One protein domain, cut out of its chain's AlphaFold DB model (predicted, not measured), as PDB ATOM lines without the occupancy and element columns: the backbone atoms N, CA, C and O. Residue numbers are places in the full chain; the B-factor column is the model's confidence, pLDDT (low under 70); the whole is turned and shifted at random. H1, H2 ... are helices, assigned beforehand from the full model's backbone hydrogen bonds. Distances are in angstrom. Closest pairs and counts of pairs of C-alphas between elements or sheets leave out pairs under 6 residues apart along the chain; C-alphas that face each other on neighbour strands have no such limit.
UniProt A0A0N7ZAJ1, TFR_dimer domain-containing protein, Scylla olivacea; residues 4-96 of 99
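What this domain is: This is residues 4 to 96 of the 99 residues of the protein "TFR_dimer domain-containing protein" of Scylla olivacea (UniProt A0A0N7ZAJ1). One long helix, H3, runs along most of a rod, and the shorter H1 and H2 lie along it one after the other, both running opposite ways to it. Between H1 and H2 the chain makes a long excursion without a named element, residues 21 to 50, whose residues 39 to 46 loop out away from H3. The printed part has 93 residues with three named helices, in the order H1, H2, H3, and no named strand; the class is all helix, with 54 residues in helices. The whole is loose, with a radius of gyration of the C-alphas of 15.9 A, and spans 57 by 26 by 18 A.

How they stand to each other: Start at H1, residues 4 to 20, which touches residues 85 to 93 alone of H3, residues 65 to 94; their closest C-alphas, those of Ile 16 and Ala 89, are 6.2 A apart. The two run opposite ways at a shallow tilt of 1 degrees. Go on to H2, residues 51 to 57, which is apart from H1. H2 and H3 form a helical hairpin, in which H2 touches residues 71 to 79 alone of H3, and the closest C-alphas, those of Leu 56 and Ile 75, are 6.3 A apart. They run opposite ways at a shallow tilt of 32 degrees, only just short of steep. Every O i to N i+4 pair is within hydrogen-bond range in H2 and H3, against 9 of 13 in H1.

Where its parts are: Find C-alpha 4 at (129.606, 174.190, 194.374); from there H1 runs 25.8 A to C-alpha 20. H2 covers 9.9 A from Pro 51 to Leu 57. H3 begins at C-alpha 65, (170.174, 211.245, 212.693), and runs 44.0 A to C-alpha 94 at (134.156, 191.154, 197.327).

The domain as a whole: Look at Val 4 and Gly 65 for the two C-alphas farthest apart, 57.9 A. The printed part has no cut; the link from H1 to H2 is long, with 30 residues, and that from H2 to H3 is short. The model's pLDDT is under 70 at residues 38 to 48 and at residue 96.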
ATOM      1  N   VAL A   4     128.521 173.461 195.052       90.12
ATOM      2  CA  VAL A   4     129.606 174.190 194.374       90.12
ATOM      3  C   VAL A   4     129.778 175.581 194.984       90.12
ATOM      4  O   VAL A   4     130.896 175.995 195.286       90.12
ATOM      5  N   THR A   5     128.672 176.266 195.260       88.50
ATOM      6  CA  THR A   5     128.643 177.582 195.904       88.50
ATOM      7  C   THR A   5     129.206 177.514 197.324       88.50
ATOM      8  O   THR A   5     130.027 178.344 197.707       88.50
ATOM      9  N   LEU A   6     128.829 176.487 198.097       90.25
ATOM     10  CA  LEU A   6     129.371 176.272 199.444       90.25
ATOM     11  C   LEU A   6     130.887 176.032 199.412       90.25
ATOM     12  O   LEU A   6     131.623 176.580 200.233       90.25
ATOM     13  N   ARG A   7     131.368 175.242 198.445       90.94
ATOM     14  CA  ARG A   7     132.803 175.008 198.261       90.94
ATOM     15  C   ARG A   7     133.550 176.293 197.902       90.94
ATOM     16  O   ARG A   7     134.611 176.533 198.466       90.94
ATOM     17  N   ALA A   8     132.992 177.125 197.024       89.12
ATOM     18  CA  ALA A   8     133.601 178.398 196.643       89.12
ATOM     19  C   ALA A   8     133.770 179.345 197.845       89.12
ATOM     20  O   ALA A   8     134.841 179.923 198.021       89.12
ATOM     21  N   VAL A   9     132.754 179.443 198.711       89.44
ATOM     22  CA  VAL A   9     132.828 180.229 199.956       89.44
ATOM     23  C   VAL A   9     133.900 179.672 200.898       89.44
ATOM     24  O   VAL A   9     134.724 180.431 201.406       89.44
ATOM     25  N   ASN A  10     133.947 178.354 201.107       90.12
ATOM     26  CA  ASN A  10     134.956 177.734 201.973       90.12
ATOM     27  C   ASN A  10     136.383 177.955 201.457       90.12
ATOM     28  O   ASN A  10     137.277 178.291 202.234       90.12
ATOM     29  N   ASP A  11     136.598 177.818 200.146       90.19
ATOM     30  CA  ASP A  11     137.897 178.075 199.524       90.19
ATOM     31  C   ASP A  11     138.311 179.545 199.688       90.19
ATOM     32  O   ASP A  11     139.491 179.831 199.893       90.19
ATOM     33  N   GLN A  12     137.358 180.478 199.632       88.88
ATOM     34  CA  GLN A  12     137.607 181.897 199.870       88.88
ATOM     35  C   GLN A  12     138.016 182.154 201.328       88.88
ATOM     36  O   GLN A  12     139.048 182.775 201.578       88.88
ATOM     37  N   VAL A  13     137.272 181.623 202.301       86.94
ATOM     38  CA  VAL A  13     137.615 181.758 203.729       86.94
ATOM     39  C   VAL A  13     138.979 181.136 204.035       86.94
ATOM     40  O   VAL A  13     139.751 181.701 204.798       86.94
ATOM     41  N   MET A  14     139.326 180.010 203.413       88.25
ATOM     42  CA  MET A  14     140.632 179.381 203.615       88.25
ATOM     43  C   MET A  14     141.781 180.196 202.998       88.25
ATOM     44  O   MET A  14     142.856 180.310 203.586       88.25
ATOM     45  N   LYS A  15     141.584 180.758 201.800       89.94
ATOM     46  CA  LYS A  15     142.644 181.457 201.056       89.94
ATOM     47  C   LYS A  15     142.917 182.871 201.554       89.94
ATOM     48  O   LYS A  15     144.024 183.360 201.343       89.94
ATOM     49  N   ILE A  16     141.958 183.523 202.214       90.69
ATOM     50  CA  ILE A  16     142.160 184.897 202.694       90.69
ATOM     51  C   ILE A  16     143.335 184.997 203.674       90.69
ATOM     52  O   ILE A  16     144.100 185.953 203.604       90.69
ATOM     53  N   GLU A  17     143.542 183.984 204.518       87.25
ATOM     54  CA  GLU A  17     144.625 183.972 205.505       87.25
ATOM     55  C   GLU A  17     146.008 184.019 204.838       87.25
ATOM     56  O   GLU A  17     146.928 184.695 205.296       87.25
ATOM     57  N   GLN A  18     146.144 183.368 203.679       89.81
ATOM     58  CA  GLN A  18     147.392 183.353 202.917       89.81
ATOM     59  C   GLN A  18     147.754 184.736 202.364       89.81
ATOM     60  O   GLN A  18     148.935 185.012 202.149       89.81
ATOM     61  N   LEU A  19     146.771 185.625 202.173       91.44
ATOM     62  CA  LEU A  19     147.014 186.997 201.727       91.44
ATOM     63  C   LEU A  19     147.738 187.834 202.783       91.44
ATOM     64  O   LEU A  19     148.320 188.851 202.432       91.44
ATOM     65  N   PHE A  20     147.749 187.427 204.054       92.25
ATOM     66  CA  PHE A  20     148.454 188.149 205.114       92.25
ATOM     67  C   PHE A  20     149.900 187.685 205.321       92.25
ATOM     68  O   PHE A  20     150.560 188.143 206.255       92.25
ATOM     69  N   LEU A  21     150.428 186.818 204.455       92.75
ATOM     70  CA  LEU A  21     151.822 186.385 204.498       92.75
ATOM     71  C   LEU A  21     152.712 187.313 203.663       92.75
ATOM     72  O   LEU A  21     152.578 187.411 202.445       92.75
ATOM     73  N   LEU A  22     153.680 187.957 204.314       92.31
ATOM     74  CA  LEU A  22     154.748 188.703 203.657       92.31
ATOM     75  C   LEU A  22     155.820 187.728 203.149       92.31
ATOM     76  O   LEU A  22     156.451 187.053 203.967       92.31
ATOM     77  N   PRO A  23     156.104 187.676 201.832       90.94
ATOM     78  CA  PRO A  23     157.107 186.757 201.288       90.94
ATOM     79  C   PRO A  23     158.505 186.957 201.885       90.94
ATOM     80  O   PRO A  23     159.227 185.990 202.106       90.94
ATOM     81  N   ALA A  24     158.864 188.210 202.177       91.38
ATOM     82  CA  ALA A  24     160.145 188.586 202.774       91.38
ATOM     83  C   ALA A  24     160.169 188.499 204.315       91.38
ATOM     84  O   ALA A  24     161.204 188.772 204.920       91.38
ATOM     85  N   GLY A  25     159.047 188.153 204.951       91.19
ATOM     86  CA  GLY A  25     158.890 188.235 206.401       91.19
ATOM     87  C   GLY A  25     158.634 189.649 206.925       91.19
ATOM     88  O   GLY A  25     158.518 190.616 206.166       91.19
ATOM     89  N   LEU A  26     158.507 189.758 208.247       90.88
ATOM     90  CA  LEU A  26     158.396 191.031 208.951       90.88
ATOM     91  C   LEU A  26     159.749 191.769 208.924       90.88
ATOM     92  O   LEU A  26     160.806 191.132 208.863       90.88
ATOM     93  N   PRO A  27     159.750 193.110 209.017       89.50
ATOM     94  CA  PRO A  27     160.977 193.894 209.144       89.50
ATOM     95  C   PRO A  27     161.881 193.359 210.268       89.50
ATOM     96  O   PRO A  27     161.449 193.232 211.411       89.50
ATOM     97  N   GLY A  28     163.124 192.998 209.936       86.62
ATOM     98  CA  GLY A  28     164.089 192.437 210.893       86.62
ATOM     99  C   GLY A  28     163.809 191.001 211.367       86.62
ATOM    100  O   GLY A  28     164.583 190.480 212.163       86.62
ATOM    101  N   ARG A  29     162.742 190.340 210.887       86.31
ATOM    102  CA  ARG A  29     162.344 188.973 211.278       86.31
ATOM    103  C   ARG A  29     161.869 188.152 210.061       86.31
ATOM    104  O   ARG A  29     160.666 187.925 209.906       86.31
ATOM    105  N   PRO A  30     162.781 187.655 209.212       88.06
ATOM    106  CA  PRO A  30     162.409 186.937 207.987       88.06
ATOM    107  C   PRO A  30     161.595 185.650 208.240       88.06
ATOM    108  O   PRO A  30     160.764 185.263 207.416       88.06
ATOM    109  N   GLU A  31     161.779 185.018 209.403       87.31
ATOM    110  CA  GLU A  31     161.072 183.787 209.791       87.31
ATOM    111  C   GLU A  31     159.605 184.027 210.186       87.31
ATOM    112  O   GLU A  31     158.766 183.134 210.093       87.31
ATOM    113  N   SER A  32     159.263 185.241 210.626       88.69
ATOM    114  CA  SER A  32     157.889 185.612 210.976       88.69
ATOM    115  C   SER A  32     157.248 186.292 209.776       88.69
ATOM    116  O   SER A  32     157.600 187.419 209.455       88.69
ATOM    117  N   ARG A  33     156.330 185.612 209.087       91.12
ATOM    118  CA  ARG A  33     155.760 186.115 207.819       91.12
ATOM    119  C   ARG A  33     154.377 186.717 207.938       91.12
ATOM    120  O   ARG A  33     153.965 187.468 207.062       91.12
ATOM    121  N   HIS A  34     153.660 186.392 208.997       92.75
ATOM    122  CA  HIS A  34     152.283 186.811 209.132       92.75
ATOM    123  C   HIS A  34     152.202 188.292 209.546       92.75
ATOM    124  O   HIS A  34     152.693 188.693 210.599       92.75
ATOM    125  N   ALA A  35     151.573 189.110 208.699       89.38
ATOM    126  CA  ALA A  35     151.546 190.568 208.814       89.38
ATOM    127  C   ALA A  35     150.619 191.084 209.926       89.38
ATOM    128  O   ALA A  35     150.901 192.116 210.529       89.38
ATOM    129  N   VAL A  36     149.511 190.379 210.184       86.00
ATOM    130  CA  VAL A  36     148.507 190.773 211.191       86.00
ATOM    131  C   VAL A  36     148.776 190.132 212.554       86.00
ATOM    132  O   VAL A  36     148.785 190.841 213.554       86.00
ATOM    133  N   PHE A  37     149.048 188.826 212.596       77.12
ATOM    134  CA  PHE A  37     149.272 188.062 213.822       77.12
ATOM    135  C   PHE A  37     150.681 187.474 213.881       77.12
ATOM    136  O   PHE A  37     151.036 186.616 213.088       77.12
ATOM    137  N   ALA A  38     151.472 187.879 214.866       61.59
ATOM    138  CA  ALA A  38     152.657 187.148 215.305       61.59
ATOM    139  C   ALA A  38     152.977 187.567 216.749       61.59
ATOM    140  O   ALA A  38     152.560 188.651 217.167       61.59
ATOM    141  N   PRO A  39     153.732 186.768 217.518       58.75
ATOM    142  CA  PRO A  39     154.246 187.215 218.810       58.75
ATOM    143  C   PRO A  39     155.119 188.464 218.607       58.75
ATOM    144  O   PRO A  39     156.024 188.433 217.765       58.75
ATOM    145  N   SER A  40     154.866 189.564 219.326       57.09
ATOM    146  CA  SER A  40     155.732 190.758 219.269       57.09
ATOM    147  C   SER A  40     157.105 190.452 219.874       57.09
ATOM    148  O   SER A  40     157.185 189.734 220.867       57.09
ATOM    149  N   GLN A  41     158.187 191.019 219.320       58.31
ATOM    150  CA  GLN A  41     159.545 190.802 219.855       58.31
ATOM    151  C   GLN A  41     159.708 191.287 221.298       58.31
ATOM    152  O   GLN A  41     160.533 190.754 222.037       58.31
ATOM    153  N   PHE A  42     158.940 192.303 221.691       60.38
ATOM    154  CA  PHE A  42     159.114 193.005 222.960       60.38
ATOM    155  C   PHE A  42     157.999 192.709 223.976       60.38
ATOM    156  O   PHE A  42     158.142 193.056 225.146       60.38
ATOM    157  N   ASN A  43     156.908 192.050 223.562       58.59
ATOM    158  CA  ASN A  43     155.839 191.599 224.456       58.59
ATOM    159  C   ASN A  43     155.081 190.388 223.875       58.59
ATOM    160  O   ASN A  43     154.173 190.540 223.061       58.59
ATOM    161  N   ASN A  44     155.415 189.181 224.334       55.91
ATOM    162  CA  ASN A  44     154.781 187.937 223.876       55.91
ATOM    163  C   ASN A  44     153.383 187.680 224.478       55.91
ATOM    164  O   ASN A  44     152.733 186.718 224.074       55.91
ATOM    165  N   TYR A  45     152.922 188.482 225.450       49.12
ATOM    166  CA  TYR A  45     151.685 188.207 226.200       49.12
ATOM    167  C   TYR A  45     150.447 188.928 225.647       49.12
ATOM    168  O   TYR A  45     149.320 188.502 225.888       49.12
ATOM    169  N   ALA A  46     150.639 189.987 224.862       53.12
ATOM    170  CA  ALA A  46     149.579 190.573 224.058       53.12
ATOM    171  C   ALA A  46     149.807 190.119 222.618       53.12
ATOM    172  O   ALA A  46     150.814 190.485 222.014       53.12
ATOM    173  N   ALA A  47     148.893 189.316 222.068       51.94
ATOM    174  CA  ALA A  47     148.802 189.102 220.629       51.94
ATOM    175  C   ALA A  47     148.555 190.469 219.978       51.94
ATOM    176  O   ALA A  47     147.423 190.931 219.852       51.94
ATOM    177  N   ALA A  48     149.638 191.179 219.693       59.75
ATOM    178  CA  ALA A  48     149.576 192.545 219.246       59.75
ATOM    179  C   ALA A  48     149.370 192.509 217.733       59.75
ATOM    180  O   ALA A  48     150.190 191.955 217.000       59.75
ATOM    181  N   GLY A  49     148.236 193.040 217.278       79.06
ATOM    182  CA  GLY A  49     147.983 193.196 215.852       79.06
ATOM    183  C   GLY A  49     149.100 194.021 215.212       79.06
ATOM    184  O   GLY A  49     149.550 195.008 215.792       79.06
ATOM    185  N   PHE A  50     149.536 193.623 214.020       86.88
ATOM    186  CA  PHE A  50     150.604 194.293 213.266       86.88
ATOM    187  C   PHE A  50     151.959 194.322 214.000       86.88
ATOM    188  O   PHE A  50     152.546 195.391 214.198       86.88
ATOM    189  N   PRO A  51     152.507 193.152 214.376       87.81
ATOM    190  CA  PRO A  51     153.731 193.050 215.174       87.81
ATOM    191  C   PRO A  51     154.932 193.744 214.518       87.81
ATOM    192  O   PRO A  51     155.702 194.396 215.212       87.81
ATOM    193  N   GLY A  52     155.066 193.684 213.187       89.81
ATOM    194  CA  GLY A  52     156.149 194.376 212.476       89.81
ATOM    195  C   GLY A  52     156.082 195.898 212.602       89.81
ATOM    196  O   GLY A  52     157.118 196.547 212.722       89.81
ATOM    197  N   LEU A  53     154.877 196.476 212.630       91.62
ATOM    198  CA  LEU A  53     154.699 197.914 212.829       91.62
ATOM    199  C   LEU A  53     155.036 198.315 214.268       91.62
ATOM    200  O   LEU A  53     155.723 199.313 214.478       91.62
ATOM    201  N   LEU A  54     154.594 197.528 215.250       88.94
ATOM    202  CA  LEU A  54     154.890 197.782 216.662       88.94
ATOM    203  C   LEU A  54     156.386 197.659 216.959       88.94
ATOM    204  O   LEU A  54     156.944 198.523 217.631       88.94
ATOM    205  N   ASP A  55     157.044 196.639 216.405       89.06
ATOM    206  CA  ASP A  55     158.489 196.452 216.531       89.06
ATOM    207  C   ASP A  55     159.257 197.643 215.911       89.06
ATOM    208  O   ASP A  55     160.254 198.103 216.473       89.06
ATOM    209  N   LEU A  56     158.781 198.193 214.784       92.75
ATOM    210  CA  LEU A  56     159.385 199.372 214.153       92.75
ATOM    211  C   LEU A  56     159.184 200.660 214.962       92.75
ATOM    212  O   LEU A  56     160.110 201.472 215.032       92.75
ATOM    213  N   LEU A  57     158.010 200.846 215.568       91.88
ATOM    214  CA  LEU A  57     157.694 202.004 216.409       91.88
ATOM    215  C   LEU A  57     158.393 201.956 217.772       91.88
ATOM    216  O   LEU A  57     158.584 202.994 218.406       91.88
ATOM    217  N   TYR A  58     158.783 200.770 218.235       90.19
ATOM    218  CA  TYR A  58     159.423 200.609 219.531       90.19
ATOM    219  C   TYR A  58     160.718 201.434 219.633       90.19
ATOM    220  O   TYR A  58     161.644 201.263 218.836       90.19
ATOM    221  N   LYS A  59     160.770 202.313 220.647       90.88
ATOM    222  CA  LYS A  59     161.899 203.206 220.972       90.88
ATOM    223  C   LYS A  59     162.345 204.146 219.842       90.88
ATOM    224  O   LYS A  59     163.472 204.641 219.870       90.88
ATOM    225  N   ILE A  60     161.496 204.419 218.852       93.00
ATOM    226  CA  ILE A  60     161.849 205.322 217.746       93.00
ATOM    227  C   ILE A  60     162.213 206.738 218.215       93.00
ATOM    228  O   ILE A  60     163.070 207.388 217.625       93.00
ATOM    229  N   ASP A  61     161.602 207.196 219.305       93.50
ATOM    230  CA  ASP A  61     161.866 208.473 219.969       93.50
ATOM    231  C   ASP A  61     163.295 208.590 220.520       93.50
ATOM    232  O   ASP A  61     163.808 209.696 220.680       93.50
ATOM    233  N   THR A  62     163.953 207.455 220.764       95.44
ATOM    234  CA  THR A  62     165.342 207.406 221.235       95.44
ATOM    235  C   THR A  62     166.372 207.463 220.102       95.44
ATOM    236  O   THR A  62     167.546 207.718 220.363       95.44
ATOM    237  N   LEU A  63     165.948 207.253 218.849       95.62
ATOM    238  CA  LEU A  63     166.826 207.252 217.678       95.62
ATOM    239  C   LEU A  63     167.118 208.681 217.197       95.62
ATOM    240  O   LEU A  63     166.275 209.576 217.288       95.62
ATOM    241  N   GLN A  64     168.300 208.892 216.613       96.31
ATOM    242  CA  GLN A  64     168.712 210.189 216.067       96.31
ATOM    243  C   GLN A  64     169.399 210.052 214.705       96.31
ATOM    244  O   GLN A  64     169.867 208.979 214.326       96.31
ATOM    245  N   GLY A  65     169.463 211.163 213.967       97.06
ATOM    246  CA  GLY A  65     170.174 211.245 212.693       97.06
ATOM    247  C   GLY A  65     169.705 210.203 211.675       97.06
ATOM    248  O   GLY A  65     168.504 210.003 211.482       97.06
ATOM    249  N   GLN A  66     170.669 209.544 211.029       96.75
ATOM    250  CA  GLN A  66     170.403 208.586 209.956       96.75
ATOM    251  C   GLN A  66     169.603 207.369 210.433       96.75
ATOM    252  O   GLN A  66     168.688 206.941 209.744       96.75
ATOM    253  N   GLU A  67     169.878 206.856 211.635       95.50
ATOM    254  CA  GLU A  67     169.191 205.667 212.155       95.50
ATOM    255  C   GLU A  67     167.685 205.911 212.328       95.50
ATOM    256  O   GLU A  67     166.856 205.058 212.000       95.50
ATOM    257  N   ARG A  68     167.315 207.113 212.787       96.38
ATOM    258  CA  ARG A  68     165.912 207.520 212.864       96.38
ATOM    259  C   ARG A  68     165.289 207.644 211.476       96.38
ATOM    260  O   ARG A  68     164.182 207.150 211.279       96.38
ATOM    261  N   ALA A  69     165.990 208.263 210.527       97.38
ATOM    262  CA  ALA A  69     165.498 208.418 209.159       97.38
ATOM    263  C   ALA A  69     165.256 207.057 208.481       97.38
ATOM    264  O   ALA A  69     164.197 206.836 207.893       97.38
ATOM    265  N   ASP A  70     166.187 206.114 208.642       97.00
ATOM    266  CA  ASP A  70     166.063 204.751 208.122       97.00
ATOM    267  C   ASP A  70     164.879 204.017 208.764       97.00
ATOM    268  O   ASP A  70     164.121 203.313 208.084       97.00
ATOM    269  N   ARG A  71     164.665 204.211 210.073       96.50
ATOM    270  CA  ARG A  71     163.518 203.629 210.778       96.50
ATOM    271  C   ARG A  71     162.191 204.216 210.303       96.50
ATOM    272  O   ARG A  71     161.238 203.465 210.094       96.50
ATOM    273  N   GLU A  72     162.118 205.528 210.117       97.38
ATOM    274  CA  GLU A  72     160.930 206.208 209.591       97.38
ATOM    275  C   GLU A  72     160.587 205.721 208.176       97.38
ATOM    276  O   GLU A  72     159.416 205.489 207.865       97.38
ATOM    277  N   GLU A  73     161.592 205.491 207.332       97.69
ATOM    278  CA  GLU A  73     161.393 204.929 205.998       97.69
ATOM    279  C   GLU A  73     160.890 203.479 206.054       97.69
ATOM    280  O   GLU A  73     159.931 203.114 205.364       97.69
ATOM    281  N   ALA A  74     161.454 202.657 206.942       96.50
ATOM    282  CA  ALA A  74     160.973 201.298 207.170       96.50
ATOM    283  C   ALA A  74     159.501 201.270 207.627       96.50
ATOM    284  O   ALA A  74     158.733 200.423 207.161       96.50
ATOM    285  N   ILE A  75     159.078 202.219 208.472       96.81
ATOM    286  CA  ILE A  75     157.677 202.376 208.894       96.81
ATOM    287  C   ILE A  75     156.779 202.688 207.701       96.81
ATOM    288  O   ILE A  75     155.781 201.994 207.495       96.81
ATOM    289  N   LYS A  76     157.130 203.688 206.884       97.69
ATOM    290  CA  LYS A  76     156.342 204.065 205.697       97.69
ATOM    291  C   LYS A  76     156.185 202.891 204.738       97.69
ATOM    292  O   LYS A  76     155.076 202.601 204.277       97.69
ATOM    293  N   LYS A  77     157.280 202.174 204.477       96.31
ATOM    294  CA  LYS A  77     157.274 200.971 203.642       96.31
ATOM    295  C   LYS A  77     156.347 199.902 204.214       96.31
ATOM    296  O   LYS A  77     155.535 199.350 203.475       96.31
ATOM    297  N   HIS A  78     156.428 199.631 205.515       95.31
ATOM    298  CA  HIS A  78     155.617 198.591 206.136       95.31
ATOM    299  C   HIS A  78     154.123 198.949 206.172       95.31
ATOM    300  O   HIS A  78     153.291 198.116 205.824       95.31
ATOM    301  N   ILE A  79     153.767 200.203 206.474       95.75
ATOM    302  CA  ILE A  79     152.380 200.695 206.382       95.75
ATOM    303  C   ILE A  79     151.845 200.558 204.951       95.75
ATOM    304  O   ILE A  79     150.703 200.138 204.751       95.75
ATOM    305  N   SER A  80     152.671 200.861 203.948       96.62
ATOM    306  CA  SER A  80     152.286 200.712 202.540       96.62
ATOM    307  C   SER A  80     152.006 199.247 202.193       96.62
ATOM    308  O   SER A  80     150.990 198.948 201.568       96.62
ATOM    309  N   GLN A  81     152.849 198.318 202.660       94.38
ATOM    310  CA  GLN A  81     152.612 196.879 202.510       94.38
ATOM    311  C   GLN A  81     151.296 196.459 203.171       94.38
ATOM    312  O   GLN A  81     150.463 195.850 202.508       94.38
ATOM    313  N   LEU A  82     151.068 196.832 204.434       94.19
ATOM    314  CA  LEU A  82     149.826 196.517 205.148       94.19
ATOM    315  C   LEU A  82     148.595 197.049 204.407       94.19
ATOM    316  O   LEU A  82     147.614 196.329 204.253       94.19
ATOM    317  N   THR A  83     148.666 198.272 203.883       95.31
ATOM    318  CA  THR A  83     147.584 198.882 203.098       95.31
ATOM    319  C   THR A  83     147.286 198.080 201.830       95.31
ATOM    320  O   THR A  83     146.124 197.808 201.524       95.31
ATOM    321  N   ILE A  84     148.323 197.653 201.102       94.69
ATOM    322  CA  ILE A  84     148.182 196.809 199.906       94.69
ATOM    323  C   ILE A  84     147.534 195.467 200.264       94.69
ATOM    324  O   ILE A  84     146.593 195.058 199.586       94.69
ATOM    325  N   LEU A  85     147.989 194.809 201.335       93.88
ATOM    326  CA  LEU A  85     147.439 193.521 201.773       93.88
ATOM    327  C   LEU A  85     145.975 193.647 202.205       93.88
ATOM    328  O   LEU A  85     145.152 192.830 201.803       93.88
ATOM    329  N   MET A  86     145.623 194.692 202.959       93.19
ATOM    330  CA  MET A  86     144.240 194.938 203.384       93.19
ATOM    331  C   MET A  86     143.318 195.204 202.197       93.19
ATOM    332  O   MET A  86     142.225 194.644 202.129       93.19
ATOM    333  N   ASN A  87     143.770 195.994 201.221       94.00
ATOM    334  CA  ASN A  87     143.013 196.223 199.993       94.00
ATOM    335  C   ASN A  87     142.863 194.940 199.165       94.00
ATOM    336  O   ASN A  87     141.781 194.675 198.642       94.00
ATOM    337  N   ALA A  88     143.919 194.127 199.067       92.25
ATOM    338  CA  ALA A  88     143.874 192.842 198.377       92.25
ATOM    339  C   ALA A  88     142.899 191.871 199.057       92.25
ATOM    340  O   ALA A  88     142.067 191.281 198.375       92.25
ATOM    341  N   ALA A  89     142.937 191.763 200.388       91.38
ATOM    342  CA  ALA A  89     142.012 190.942 201.164       91.38
ATOM    343  C   ALA A  89     140.559 191.425 201.026       91.38
ATOM    344  O   ALA A  89     139.663 190.625 200.763       91.38
ATOM    345  N   ALA A  90     140.321 192.737 201.116       91.94
ATOM    346  CA  ALA A  90     138.993 193.318 200.938       91.94
ATOM    347  C   ALA A  90     138.441 193.081 199.524       91.94
ATOM    348  O   ALA A  90     137.259 192.776 199.369       91.94
ATOM    349  N   LYS A  91     139.281 193.200 198.489       91.44
ATOM    350  CA  LYS A  91     138.896 192.893 197.107       91.44
ATOM    351  C   LYS A  91     138.618 191.402 196.926       91.44
ATOM    352  O   LYS A  91     137.572 191.045 196.400       91.44
ATOM    353  N   PHE A  92     139.500 190.544 197.435       90.12
ATOM    354  CA  PHE A  92     139.345 189.095 197.375       90.12
ATOM    355  C   PHE A  92     138.038 188.623 198.021       90.12
ATOM    356  O   PHE A  92     137.404 187.708 197.506       90.12
ATOM    357  N   LEU A  93     137.600 189.275 199.105       87.81
ATOM    358  CA  LEU A  93     136.302 189.019 199.736       87.81
ATOM    359  C   LEU A  93     135.103 189.470 198.887       87.81
ATOM    360  O   LEU A  93     134.081 188.787 198.864       87.81
ATOM    361  N   LYS A  94     135.220 190.602 198.185       85.19
ATOM    362  CA  LYS A  94     134.156 191.154 197.327       85.19
ATOM    363  C   LYS A  94     133.990 190.414 196.002       85.19
ATOM    364  O   LYS A  94     132.882 190.380 195.484       85.19
ATOM    365  N   ASP A  95     135.060 189.821 195.479       74.75
ATOM    366  CA  ASP A  95     135.067 189.141 194.176       74.75
ATOM    367  C   ASP A  95     134.242 187.837 194.161       74.75
ATOM    368  O   ASP A  95     134.074 187.232 193.099       74.75
ATOM    369  N   LEU A  96     133.648 187.423 195.293       64.81
ATOM    370  CA  LEU A  96     132.534 186.477 195.268       64.81
ATOM    371  C   LEU A  96     131.291 187.191 194.705       64.81
ATOM    372  O   LEU A  96     130.359 187.542 195.426       64.81
TER     373      LEU A  96